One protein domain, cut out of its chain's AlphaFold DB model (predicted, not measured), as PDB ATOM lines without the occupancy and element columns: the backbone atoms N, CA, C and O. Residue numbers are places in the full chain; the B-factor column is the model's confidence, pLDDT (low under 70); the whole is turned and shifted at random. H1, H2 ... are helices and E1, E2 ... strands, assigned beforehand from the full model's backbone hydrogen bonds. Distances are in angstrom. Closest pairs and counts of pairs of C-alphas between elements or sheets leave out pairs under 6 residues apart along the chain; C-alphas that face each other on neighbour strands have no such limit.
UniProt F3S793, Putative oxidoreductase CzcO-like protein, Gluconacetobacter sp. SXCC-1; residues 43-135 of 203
ATOM      1  N   LEU A  43     266.041 238.160 286.647       94.50
ATOM      2  CA  LEU A  43     264.978 238.389 287.628       94.50
ATOM      3  C   LEU A  43     263.694 237.636 287.256       94.50
ATOM      4  O   LEU A  43     262.998 237.128 288.133       94.50
ATOM      5  N   ARG A  44     263.392 237.514 285.962       96.75
ATOM      6  CA  ARG A  44     262.202 236.805 285.478       96.75
ATOM      7  C   ARG A  44     262.345 235.304 285.684       96.75
ATOM      8  O   ARG A  44     261.358 234.640 285.994       96.75
ATOM      9  N   LEU A  45     263.561 234.768 285.578       95.81
ATOM     10  CA  LEU A  45     263.834 233.387 285.969       95.81
ATOM     11  C   LEU A  45     263.605 233.183 287.471       95.81
ATOM     12  O   LEU A  45     262.894 232.251 287.841       95.81
ATOM     13  N   PHE A  46     264.093 234.087 288.327       95.44
ATOM     14  CA  PHE A  46     263.826 234.013 289.769       95.44
ATOM     15  C   PHE A  46     262.329 234.050 290.100       95.44
ATOM     16  O   PHE A  46     261.887 233.331 290.996       95.44
ATOM     17  N   ALA A  47     261.526 234.809 289.347       96.62
ATOM     18  CA  ALA A  47     260.071 234.789 289.496       96.62
ATOM     19  C   ALA A  47     259.474 233.398 289.213       96.62
ATOM     20  O   ALA A  47     258.633 232.915 289.971       96.62
ATOM     21  N   LYS A  48     259.954 232.697 288.174       96.44
ATOM     22  CA  LYS A  48     259.546 231.305 287.891       96.44
ATOM     23  C   LYS A  48     259.993 230.322 288.967       96.44
ATOM     24  O   LYS A  48     259.344 229.298 289.156       96.44
ATOM     25  N   GLU A  49     261.093 230.625 289.644       96.31
ATOM     26  CA  GLU A  49     261.637 229.833 290.749       96.31
ATOM     27  C   GLU A  49     260.967 230.149 292.099       96.31
ATOM     28  O   GLU A  49     261.296 229.531 293.110       96.31
ATOM     29  N   GLY A  50     259.982 231.058 292.119       94.88
ATOM     30  CA  GLY A  50     259.137 231.340 293.279       94.88
ATOM     31  C   GLY A  50     259.474 232.630 294.028       94.88
ATOM     32  O   GLY A  50     258.897 232.877 295.087       94.88
ATOM     33  N   VAL A  51     260.376 233.468 293.509       95.38
ATOM     34  CA  VAL A  51     260.621 234.797 294.083       95.38
ATOM     35  C   VAL A  51     259.446 235.722 293.769       95.38
ATOM     36  O   VAL A  51     259.140 235.988 292.608       95.38
ATOM     37  N   GLY A  52     258.807 236.255 294.812       93.94
ATOM     38  CA  GLY A  52     257.794 237.302 294.677       93.94
ATOM     39  C   GLY A  52     258.436 238.624 294.266       93.94
ATOM     40  O   GLY A  52     259.069 239.290 295.087       93.94
ATOM     41  N   LEU A  53     258.299 238.994 292.994       95.50
ATOM     42  CA  LEU A  53     258.724 240.298 292.499       95.50
ATOM     43  C   LEU A  53     257.596 241.316 292.657       95.50
ATOM     44  O   LEU A  53     256.448 241.044 292.314       95.50
ATOM     45  N   HIS A  54     257.954 242.507 293.123       95.81
ATOM     46  CA  HIS A  54     257.051 243.641 293.270       95.81
ATOM     47  C   HIS A  54     257.678 244.885 292.643       95.81
ATOM     48  O   HIS A  54     258.895 244.945 292.456       95.81
ATOM     49  N   GLY A  55     256.841 245.874 292.323       95.62
ATOM     50  CA  GLY A  55     257.311 247.177 291.865       95.62
ATOM     51  C   GLY A  55     258.050 247.951 292.958       95.62
ATOM     52  O   GLY A  55     258.362 247.434 294.034       95.62
ATOM     53  N   THR A  56     258.323 249.224 292.704       95.44
ATOM     54  CA  THR A  56     258.995 250.096 293.668       95.44
ATOM     55  C   THR A  56     258.186 250.178 294.957       95.44
ATOM     56  O   THR A  56     257.038 250.621 294.944       95.44
ATOM     57  N   LEU A  57     258.794 249.805 296.087       96.19
ATOM     58  CA  LEU A  57     258.176 249.960 297.403       96.19
ATOM     59  C   LEU A  57     257.883 251.442 297.673       96.19
ATOM     60  O   LEU A  57     258.795 252.270 297.705       96.19
ATOM     61  N   GLU A  58     256.611 251.770 297.879       95.88
ATOM     62  CA  GLU A  58     256.155 253.137 298.122       95.88
ATOM     63  C   GLU A  58     256.012 253.423 299.616       95.88
ATOM     64  O   GLU A  58     256.496 254.444 300.110       95.88
ATOM     65  N   THR A  59     255.385 252.511 300.359       96.12
ATOM     66  CA  THR A  59     255.230 252.650 301.806       96.12
ATOM     67  C   THR A  59     255.035 251.298 302.484       96.12
ATOM     68  O   THR A  59     254.668 250.313 301.851       96.12
ATOM     69  N   ILE A  60     255.290 251.266 303.790       95.69
ATOM     70  CA  ILE A  60     254.873 250.180 304.675       95.69
ATOM     71  C   ILE A  60     254.074 250.832 305.803       95.69
ATOM     72  O   ILE A  60     254.604 251.699 306.504       95.69
ATOM     73  N   ARG A  61     252.808 250.440 305.965       94.75
ATOM     74  CA  ARG A  61     251.906 250.930 307.019       94.75
ATOM     75  C   ARG A  61     251.153 249.758 307.620       94.75
ATOM     76  O   ARG A  61     250.642 248.937 306.875       94.75
ATOM     77  N   ASP A  62     251.104 249.686 308.948       93.44
ATOM     78  CA  ASP A  62     250.355 248.653 309.678       93.44
ATOM     79  C   ASP A  62     250.603 247.225 309.147       93.44
ATOM     80  O   ASP A  62     249.672 246.465 308.914       93.44
ATOM     81  N   GLU A  63     251.877 246.871 308.925       94.88
ATOM     82  CA  GLU A  63     252.319 245.568 308.382       94.88
ATOM     83  C   GLU A  63     251.925 245.286 306.918       94.88
ATOM     84  O   GLU A  63     252.191 244.197 306.412       94.88
ATOM     85  N   VAL A  64     251.376 246.266 306.198       97.44
ATOM     86  CA  VAL A  64     251.055 246.174 304.770       97.44
ATOM     87  C   VAL A  64     252.063 246.978 303.950       97.44
ATOM     88  O   VAL A  64     252.278 248.166 304.196       97.44
ATOM     89  N   ALA A  65     252.692 246.328 302.971       97.19
ATOM     90  CA  ALA A  65     253.575 246.960 301.999       97.19
ATOM     91  C   ALA A  65     252.808 247.319 300.720       97.19
ATOM     92  O   ALA A  65     252.132 246.477 300.128       97.19
ATOM     93  N   GLU A  66     252.945 248.565 300.277       97.56
ATOM     94  CA  GLU A  66     252.361 249.073 299.036       97.56
ATOM     95  C   GLU A  66     253.464 249.349 298.015       97.56
ATOM     96  O   GLU A  66     254.532 249.879 298.349       97.56
ATOM     97  N   PHE A  67     253.191 249.009 296.759       96.94
ATOM     98  CA  PHE A  67     254.144 249.112 295.661       96.94
ATOM     99  C   PHE A  67     253.571 249.963 294.532       96.94
ATOM    100  O   PHE A  67     252.357 250.011 294.319       96.94
ATOM    101  N   ARG A  68     254.450 250.621 293.781       96.94
ATOM    102  CA  ARG A  68     254.080 251.277 292.526       96.94
ATOM    103  C   ARG A  68     253.783 250.218 291.452       96.94
ATOM    104  O   ARG A  68     254.437 249.176 291.439       96.94
ATOM    105  N   PRO A  69     252.870 250.491 290.504       96.56
ATOM    106  CA  PRO A  69     252.550 249.578 289.405       96.56
ATOM    107  C   PRO A  69     253.598 249.640 288.274       96.56
ATOM    108  O   PRO A  69     253.248 249.722 287.101       96.56
ATOM    109  N   ASP A  70     254.887 249.634 288.619       96.75
ATOM    110  CA  ASP A  70     256.022 249.846 287.705       96.75
ATOM    111  C   ASP A  70     256.884 248.584 287.502       96.75
ATOM    112  O   ASP A  70     257.909 248.629 286.828       96.75
ATOM    113  N   LEU A  71     256.472 247.431 288.050       96.94
ATOM    114  CA  LEU A  71     257.252 246.189 287.975       96.94
ATOM    115  C   LEU A  71     257.582 245.789 286.532       96.94
ATOM    116  O   LEU A  71     258.727 245.456 286.236       96.94
ATOM    117  N   LYS A  72     256.591 245.821 285.630       96.81
ATOM    118  CA  LYS A  72     256.814 245.448 284.229       96.81
ATOM    119  C   LYS A  72     257.811 246.385 283.551       96.81
ATOM    120  O   LYS A  72     258.749 245.908 282.926       96.81
ATOM    121  N   GLU A  73     257.608 247.690 283.706       96.44
ATOM    122  CA  GLU A  73     258.478 248.720 283.134       96.44
ATOM    123  C   GLU A  73     259.921 248.545 283.620       96.44
ATOM    124  O   GLU A  73     260.836 248.454 282.809       96.44
ATOM    125  N   ASN A  74     260.116 248.360 284.929       94.94
ATOM    126  CA  ASN A  74     261.433 248.135 285.521       94.94
ATOM    127  C   ASN A  74     262.136 246.879 284.967       94.94
ATOM    128  O   ASN A  74     263.347 246.898 284.744       94.94
ATOM    129  N   LEU A  75     261.398 245.782 284.752       95.81
ATOM    130  CA  LEU A  75     261.950 244.553 284.172       95.81
ATOM    131  C   LEU A  75     262.281 244.724 282.685       95.81
ATOM    132  O   LEU A  75     263.361 244.328 282.251       95.81
ATOM    133  N   ASP A  76     261.378 245.334 281.915       95.88
ATOM    134  CA  ASP A  76     261.568 245.596 280.487       95.88
ATOM    135  C   ASP A  76     262.789 246.516 280.253       95.88
ATOM    136  O   ASP A  76     263.603 246.260 279.362       95.88
ATOM    137  N   ASP A  77     262.978 247.539 281.093       93.88
ATOM    138  CA  ASP A  77     264.128 248.451 281.038       93.88
ATOM    139  C   ASP A  77     265.455 247.761 281.383       93.88
ATOM    140  O   ASP A  77     266.502 248.047 280.780       93.88
ATOM    141  N   ALA A  78     265.432 246.827 282.335       92.50
ATOM    142  CA  ALA A  78     266.602 246.039 282.700       92.50
ATOM    143  C   ALA A  78     267.012 245.083 281.564       92.50
ATOM    144  O   ALA A  78     268.185 245.053 281.171       92.50
ATOM    145  N   ASP A  79     266.039 244.384 280.970       93.88
ATOM    146  CA  ASP A  79     266.244 243.512 279.809       93.88
ATOM    147  C   ASP A  79     266.780 244.303 278.610       93.88
ATOM    148  O   ASP A  79     267.737 243.888 277.945       93.88
ATOM    149  N   LYS A  80     266.210 245.489 278.366       93.62
ATOM    150  CA  LYS A  80     266.663 246.402 277.319       93.62
ATOM    151  C   LYS A  80     268.104 246.854 277.541       93.62
ATOM    152  O   LYS A  80     268.890 246.851 276.594       93.62
ATOM    153  N   THR A  81     268.469 247.222 278.768       91.06
ATOM    154  CA  THR A  81     269.839 247.635 279.104       91.06
ATOM    155  C   THR A  81     270.834 246.506 278.832       91.06
ATOM    156  O   THR A  81     271.879 246.736 278.222       91.06
ATOM    157  N   ASN A  82     270.498 245.275 279.226       91.62
ATOM    158  CA  ASN A  82     271.301 244.090 278.927       91.62
ATOM    159  C   ASN A  82     271.459 243.879 277.410       91.62
ATOM    160  O   ASN A  82     272.580 243.715 276.923       91.62
ATOM    161  N   ALA A  83     270.361 243.946 276.652       92.62
ATOM    162  CA  ALA A  83     270.374 243.784 275.199       92.62
ATOM    163  C   ALA A  83     271.206 244.866 274.486       92.62
ATOM    164  O   ALA A  83     271.979 244.553 273.581       92.62
ATOM    165  N   ASP A  84     271.100 246.128 274.913       92.19
ATOM    166  CA  ASP A  84     271.882 247.235 274.355       92.19
ATOM    167  C   ASP A  84     273.388 247.049 274.612       92.19
ATOM    168  O   ASP A  84     274.203 247.288 273.716       92.19
ATOM    169  N   ILE A  85     273.771 246.569 275.806       90.94
ATOM    170  CA  ILE A  85     275.168 246.237 276.117       90.94
ATOM    171  C   ILE A  85     275.655 245.090 275.225       90.94
ATOM    172  O   ILE A  85     276.693 245.246 274.578       90.94
ATOM    173  N   LYS A  86     274.912 243.974 275.130       92.38
ATOM    174  CA  LYS A  86     275.278 242.834 274.265       92.38
ATOM    175  C   LYS A  86     275.443 243.273 272.805       92.38
ATOM    176  O   LYS A  86     276.468 242.990 272.199       92.38
ATOM    177  N   LYS A  87     274.535 244.108 272.289       93.56
ATOM    178  CA  LYS A  87     274.638 244.680 270.937       93.56
ATOM    179  C   LYS A  87     275.907 245.514 270.731       93.56
ATOM    180  O   LYS A  87     276.492 245.485 269.649       93.56
ATOM    181  N   SER A  88     276.330 246.281 271.738       93.00
ATOM    182  CA  SER A  88     277.585 247.038 271.654       93.00
ATOM    183  C   SER A  88     278.807 246.115 271.591       93.00
ATOM    184  O   SER A  88     279.721 246.376 270.809       93.00
ATOM    185  N   ILE A  89     278.782 245.012 272.348       93.88
ATOM    186  CA  ILE A  89     279.822 243.977 272.352       93.88
ATOM    187  C   ILE A  89     279.873 243.281 270.987       93.88
ATOM    188  O   ILE A  89     280.947 243.186 270.401       93.88
ATOM    189  N   ASP A  90     278.729 242.885 270.427       94.31
ATOM    190  CA  ASP A  90     278.658 242.263 269.099       94.31
ATOM    191  C   ASP A  90     279.229 243.180 268.007       94.31
ATOM    192  O   ASP A  90     279.973 242.738 267.129       94.31
ATOM    193  N   ALA A  91     278.932 244.482 268.078       94.19
ATOM    194  CA  ALA A  91     279.489 245.468 267.156       94.19
ATOM    195  C   ALA A  91     281.018 245.595 267.291       94.19
ATOM    196  O   ALA A  91     281.710 245.759 266.285       94.19
ATOM    197  N   TYR A  92     281.549 245.505 268.513       94.44
ATOM    198  CA  TYR A  92     282.989 245.481 268.763       94.44
ATOM    199  C   TYR A  92     283.639 244.204 268.212       94.44
ATOM    200  O   TYR A  92     284.596 244.302 267.449       94.44
ATOM    201  N   ILE A  93     283.076 243.028 268.508       95.12
ATOM    202  CA  ILE A  93     283.543 241.727 268.002       95.12
ATOM    203  C   ILE A  93     283.634 241.745 266.473       95.12
ATOM    204  O   ILE A  93     284.660 241.365 265.908       95.12
ATOM    205  N   ALA A  94     282.583 242.232 265.802       94.94
ATOM    206  CA  ALA A  94     282.545 242.332 264.348       94.94
ATOM    207  C   ALA A  94     283.604 243.300 263.794       94.94
ATOM    208  O   ALA A  94     284.217 243.012 262.767       94.94
ATOM    209  N   ARG A  95     283.834 244.436 264.467       96.44
ATOM    210  CA  ARG A  95     284.830 245.441 264.061       96.44
ATOM    211  C   ARG A  95     286.263 244.925 264.190       96.44
ATOM    212  O   ARG A  95     287.072 245.179 263.304       96.44
ATOM    213  N   GLU A  96     286.564 244.223 265.277       96.75
ATOM    214  CA  GLU A  96     287.902 243.692 265.562       96.75
ATOM    215  C   GLU A  96     288.161 242.327 264.894       96.75
ATOM    216  O   GLU A  96     289.277 241.813 264.936       96.75
ATOM    217  N   GLY A  97     287.145 241.723 264.263       95.88
ATOM    218  CA  GLY A  97     287.267 240.426 263.592       95.88
ATOM    219  C   GLY A  97     287.493 239.258 264.557       95.88
ATOM    220  O   GLY A  97     288.180 238.297 264.212       95.88
ATOM    221  N   ILE A  98     286.947 239.341 265.775       96.06
ATOM    222  CA  ILE A  98     287.136 238.328 266.817       96.06
ATOM    223  C   ILE A  98     286.166 237.159 266.582       96.06
ATOM    224  O   ILE A  98     284.970 237.355 266.380       96.06
ATOM    225  N   THR A  99     286.666 235.924 266.645       95.31
ATOM    226  CA  THR A  99     285.840 234.715 266.502       95.31
ATOM    227  C   THR A  99     285.379 234.214 267.865       95.31
ATOM    228  O   THR A  99     286.196 233.737 268.653       95.31
ATOM    229  N   VAL A 100     284.070 234.258 268.127       94.19
ATOM    230  CA  VAL A 100     283.447 233.723 269.349       94.19
ATOM    231  C   VAL A 100     282.099 233.059 269.056       94.19
ATOM    232  O   VAL A 100     281.505 233.329 268.009       94.19
ATOM    233  N   PRO A 101     281.596 232.180 269.945       92.25
ATOM    234  CA  PRO A 101     280.255 231.621 269.811       92.25
ATOM    235  C   PRO A 101     279.183 232.716 269.787       92.25
ATOM    236  O   PRO A 101     279.266 233.691 270.530       92.25
ATOM    237  N   THR A 102     278.163 232.535 268.950       89.31
ATOM    238  CA  THR A 102     277.009 233.439 268.877       89.31
ATOM    239  C   THR A 102     275.926 233.005 269.860       89.31
ATOM    240  O   THR A 102     275.618 231.818 269.967       89.31
ATOM    241  N   GLU A 103     275.328 233.972 270.547       89.44
ATOM    242  CA  GLU A 103     274.180 233.782 271.434       89.44
ATOM    243  C   GLU A 103     272.897 234.260 270.734       89.44
ATOM    244  O   GLU A 103     272.918 235.225 269.969       89.44
ATOM    245  N   ALA A 104     271.766 233.594 270.978       91.19
ATOM    246  CA  ALA A 104     270.475 234.105 270.528       91.19
ATOM    247  C   ALA A 104     270.060 235.329 271.370       91.19
ATOM    248  O   ALA A 104     270.382 235.383 272.559       91.19
ATOM    249  N   PRO A 105     269.306 236.293 270.807       90.62
ATOM    250  CA  PRO A 105     268.748 237.386 271.592       90.62
ATOM    251  C   PRO A 105     267.902 236.868 272.760       90.62
ATOM    252  O   PRO A 105     267.118 235.931 272.598       90.62
ATOM    253  N   TYR A 106     268.046 237.504 273.922       92.75
ATOM    254  CA  TYR A 106     267.261 237.173 275.108       92.75
ATOM    255  C   TYR A 106     265.759 237.394 274.865       92.75
ATOM    256  O   TYR A 106     265.356 238.367 274.224       92.75
ATOM    257  N   VAL A 107     264.939 236.494 275.413       94.56
ATOM    258  CA  VAL A 107     263.475 236.569 275.385       94.56
ATOM    259  C   VAL A 107     262.967 236.445 276.822       94.56
ATOM    260  O   VAL A 107     263.339 235.475 277.487       94.56
ATOM    261  N   PRO A 108     262.104 237.364 277.299       96.12
ATOM    262  CA  PRO A 108     261.518 237.287 278.632       96.12
ATOM    263  C   PRO A 108     260.881 235.924 278.916       96.12
ATOM    264  O   PRO A 108     259.988 235.473 278.197       96.12
ATOM    265  N   VAL A 109     261.325 235.266 279.988       96.88
ATOM    266  CA  VAL A 109     260.835 233.925 280.361       96.88
ATOM    267  C   VAL A 109     259.573 233.947 281.229       96.88
ATOM    268  O   VAL A 109     258.944 232.903 281.424       96.88
ATOM    269  N   TRP A 110     259.227 235.118 281.764       97.56
ATOM    270  CA  TRP A 110     258.084 235.376 282.635       97.56
ATOM    271  C   TRP A 110     257.670 236.846 282.534       97.56
ATOM    272  O   TRP A 110     258.514 237.711 282.309       97.56
ATOM    273  N   GLU A 111     256.387 237.130 282.728       96.88
ATOM    274  CA  GLU A 111     255.820 238.480 282.762       96.88
ATOM    275  C   GLU A 111     254.926 238.618 284.001       96.88
ATOM    276  O   GLU A 111     254.240 237.649 284.350       96.88
ATOM    277  N   PRO A 112     254.899 239.793 284.657       95.25
ATOM    278  CA  PRO A 112     253.952 240.038 285.731       95.25
ATOM    279  C   PRO A 112     252.524 239.958 285.191       95.25
ATOM    280  O   PRO A 112     252.230 240.403 284.081       95.25
ATOM    281  N   ASP A 113     251.612 239.438 286.004       91.56
ATOM    282  CA  ASP A 113     250.187 239.309 285.677       91.56
ATOM    283  C   ASP A 113     249.428 240.655 285.680       91.56
ATOM    284  O   ASP A 113     248.221 240.699 285.445       91.56
ATOM    285  N   GLY A 114     250.140 241.757 285.936       86.38
ATOM    286  CA  GLY A 114     249.592 243.106 286.059       86.38
ATOM    287  C   GLY A 114     248.975 243.399 287.427       86.38
ATOM    288  O   GLY A 114     248.494 244.513 287.643       86.38
ATOM    289  N   SER A 115     248.987 242.443 288.360       86.88
ATOM    290  CA  SER A 115     248.562 242.695 289.731       86.88
ATOM    291  C   SER A 115     249.557 243.620 290.439       86.88
ATOM    292  O   SER A 115     250.773 243.509 290.305       86.88
ATOM    293  N   ASN A 116     249.017 244.569 291.199       90.38
ATOM    294  CA  ASN A 116     249.782 245.460 292.070       90.38
ATOM    295  C   ASN A 116     249.094 245.537 293.439       90.38
ATOM    296  O   ASN A 116     248.806 246.612 293.964       90.38
ATOM    297  N   ALA A 117     248.699 244.370 293.953       92.38
ATOM    298  CA  ALA A 117     248.022 244.275 295.234       92.38
ATOM    299  C   ALA A 117     249.008 244.586 296.375       92.38
ATOM    300  O   ALA A 117     250.163 244.151 296.310       92.38
ATOM    301  N   PRO A 118     248.568 245.296 297.429       95.38
ATOM    302  CA  PRO A 118     249.353 245.426 298.646       95.38
ATOM    303  C   PRO A 118     249.687 244.054 299.240       95.38
ATOM    304  O   PRO A 118     248.887 243.118 299.160       95.38
ATOM    305  N   LEU A 119     250.858 243.947 299.861       96.44
ATOM    306  CA  LEU A 119     251.333 242.728 300.502       96.44
ATOM    307  C   LEU A 119     251.184 242.849 302.017       96.44
ATOM    308  O   LEU A 119     251.897 243.625 302.651       96.44
ATOM    309  N   ASP A 120     250.296 242.050 302.601       97.25
ATOM    310  CA  ASP A 120     250.264 241.838 304.048       97.25
ATOM    311  C   ASP A 120     251.485 240.996 304.447       97.25
ATOM    312  O   ASP A 120     251.571 239.801 304.148       97.25
ATOM    313  N   LEU A 121     252.454 241.642 305.098       96.75
ATOM    314  CA  LEU A 121     253.731 241.032 305.455       96.75
ATOM    315  C   LEU A 121     253.538 239.883 306.450       96.75
ATOM    316  O   LEU A 121     254.227 238.867 306.363       96.75
ATOM    317  N   LYS A 122     252.579 240.009 307.371       96.06
ATOM    318  CA  LYS A 122     252.316 239.001 308.398       96.06
ATOM    319  C   LYS A 122     251.610 237.786 307.816       96.06
ATOM    320  O   LYS A 122     252.019 236.660 308.098       96.06
ATOM    321  N   ALA A 123     250.588 237.995 306.989       96.81
ATOM    322  CA  ALA A 123     249.898 236.917 306.286       96.81
ATOM    323  C   ALA A 123     250.837 236.176 305.320       96.81
ATOM    324  O   ALA A 123     250.740 234.958 305.188       96.81
ATOM    325  N   ALA A 124     251.789 236.890 304.710       95.25
ATOM    326  CA  ALA A 124     252.848 236.309 303.886       95.25
ATOM    327  C   ALA A 124     253.964 235.616 304.697       95.25
ATOM    328  O   ALA A 124     254.872 235.028 304.110       95.25
ATOM    329  N   GLY A 125     253.929 235.674 306.035       96.38
ATOM    330  CA  GLY A 125     254.941 235.066 306.901       96.38
ATOM    331  C   GLY A 125     256.307 235.762 306.861       96.38
ATOM    332  O   GLY A 125     257.316 235.154 307.217       96.38
ATOM    333  N   ILE A 126     256.366 237.025 306.433       96.06
ATOM    334  CA  ILE A 126     257.599 237.813 306.360       96.06
ATOM    335  C   ILE A 126     257.958 238.313 307.762       96.06
ATOM    336  O   ILE A 126     257.289 239.169 308.332       96.06
ATOM    337  N   THR A 127     259.059 237.801 308.314       96.31
ATOM    338  CA  THR A 127     259.538 238.157 309.664       96.31
ATOM    339  C   THR A 127     260.707 239.136 309.657       96.31
ATOM    340  O   THR A 127     261.167 239.574 310.712       96.31
ATOM    341  N   SER A 128     261.289 239.414 308.493       95.56
ATOM    342  CA  SER A 128     262.521 240.193 308.378       95.56
ATOM    343  C   SER A 128     262.592 240.890 307.028       95.56
ATOM    344  O   SER A 128     262.243 240.310 306.005       95.56
ATOM    345  N   ILE A 129     263.086 242.128 307.036       93.00
ATOM    346  CA  ILE A 129     263.334 242.927 305.835       93.00
ATOM    347  C   ILE A 129     264.819 243.272 305.797       93.00
ATOM    348  O   ILE A 129     265.373 243.779 306.774       93.00
ATOM    349  N   VAL A 130     265.453 243.018 304.654       95.56
ATOM    350  CA  VAL A 130     266.845 243.391 304.395       95.56
ATOM    351  C   VAL A 130     266.863 244.520 303.370       95.56
ATOM    352  O   VAL A 130     266.450 244.344 302.227       95.56
ATOM    353  N   TRP A 131     267.340 245.696 303.780       93.75
ATOM    354  CA  TRP A 131     267.410 246.870 302.911       93.75
ATOM    355  C   TRP A 131     268.662 246.837 302.031       93.75
ATOM    356  O   TRP A 131     269.763 247.131 302.490       93.75
ATOM    357  N   CYS A 132     268.472 246.536 300.747       92.69
ATOM    358  CA  CYS A 132     269.536 246.471 299.737       92.69
ATOM    359  C   CYS A 132     269.493 247.651 298.745       92.69
ATOM    360  O   CYS A 132     269.850 247.508 297.581       92.69
ATOM    361  N   ILE A 133     269.050 248.829 299.197       88.56
ATOM    362  CA  ILE A 133     268.767 250.010 298.353       88.56
ATOM    363  C   ILE A 133     269.941 251.003 298.250       88.56
ATOM    364  O   ILE A 133     269.756 252.191 297.981       88.56
ATOM    365  N   GLY A 134     271.162 250.522 298.480       89.00
ATOM    366  CA  GLY A 134     272.383 251.321 298.409       89.00
ATOM    367  C   GLY A 134     272.600 252.258 299.602       89.00
ATOM    368  O   GLY A 134     272.001 252.119 300.666       89.00
ATOM    369  N   PHE A 135     273.515 253.209 299.426       88.75
ATOM    370  CA  PHE A 135     273.926 254.179 300.440       88.75
ATOM    371  C   PHE A 135     274.127 255.559 299.804       88.75
ATOM    372  O   PHE A 135     274.146 255.702 298.582       88.75
TER     373      PHE A 135
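Overview. This is residues 43 to 135 of the 203 residues of the protein "Putative oxidoreductase CzcO-like protein" of Gluconacetobacter sp. SXCC-1 (UniProt F3S793). One long helix, H2, makes most of the length of an elongated model, with a small hairpin of two strands, E1 and E2, beyond its first residues and a short helix, H1, near that same end. From the far end of H2 a long stretch with no named element, residues 97 to 135, folds back along the helix to the hairpin, where residues 119 to 120 pair with E2, and ends in a tail that sticks out, residues 130 to 135. The printed part has 93 residues, with two named helices and two named strands in the order H1, E1, E2, H2; the sheet has the order E1 - E2 and is antiparallel. The class is mixed, helices and strands, with 41 residues in named elements, under half of the printed part. The whole is only just loose, close to extended, with a radius of gyration of the C-alphas of 18.2 A and spans of 59 by 31 by 21 A.

Arrangement. E1, residues 57 to 61, and E2, residues 64 to 67, form a hairpin of antiparallel neighbour strands, with 160 degrees between their directions. The C-alphas of Ile 60 and Ala 65 face each other at 4.4 A. N 58 and O 66, 2.8 A apart, and N 64 and O 61, 2.9 A apart, are within hydrogen-bond range. Residues 64 to 65 of E2 also pair with residues 119 to 120, antiparallel. A tight link of 3 residues joins E2 to H2, residues 71 to 96. E1 and H2 are apart. H1, residues 43 to 48, is close to H2 but not clearly touching it; their closest C-alphas, those of Leu 43 and Leu 75, are 7.7 A apart. The two helices run opposite ways at a steep tilt of 58 degrees. H1 and E2 are apart. In both helices every O i to N i+4 pair is within hydrogen-bond range.

Along the chain. E1, residues 57 to 61, measures 11.5 A from first to last C-alpha and begins at C-alpha 57, (258.176, 249.960, 297.403). E2, residues 64 to 67, measures 10.1 A. H2, residues 71 to 96, measures 38.1 A, from C-alpha 71 at (257.252, 246.189, 287.975) to C-alpha 96 at (287.902, 243.692, 265.562). H1, residues 43 to 48, measures 8.9 A.

Size, cuts and confidence. The two C-alphas farthest apart, those of Asp 62 and Gly 97, are 59.6 A apart. Residues 91 to 97, of which 91 to 96 belong to H2, stand free, as do residues 130 to 135. The link from H1 to E1 is short, with 8 residues, and no link between named elements is long. The printed part has no cut. Its mean pLDDT is 94.5, and no printed residue is under 70.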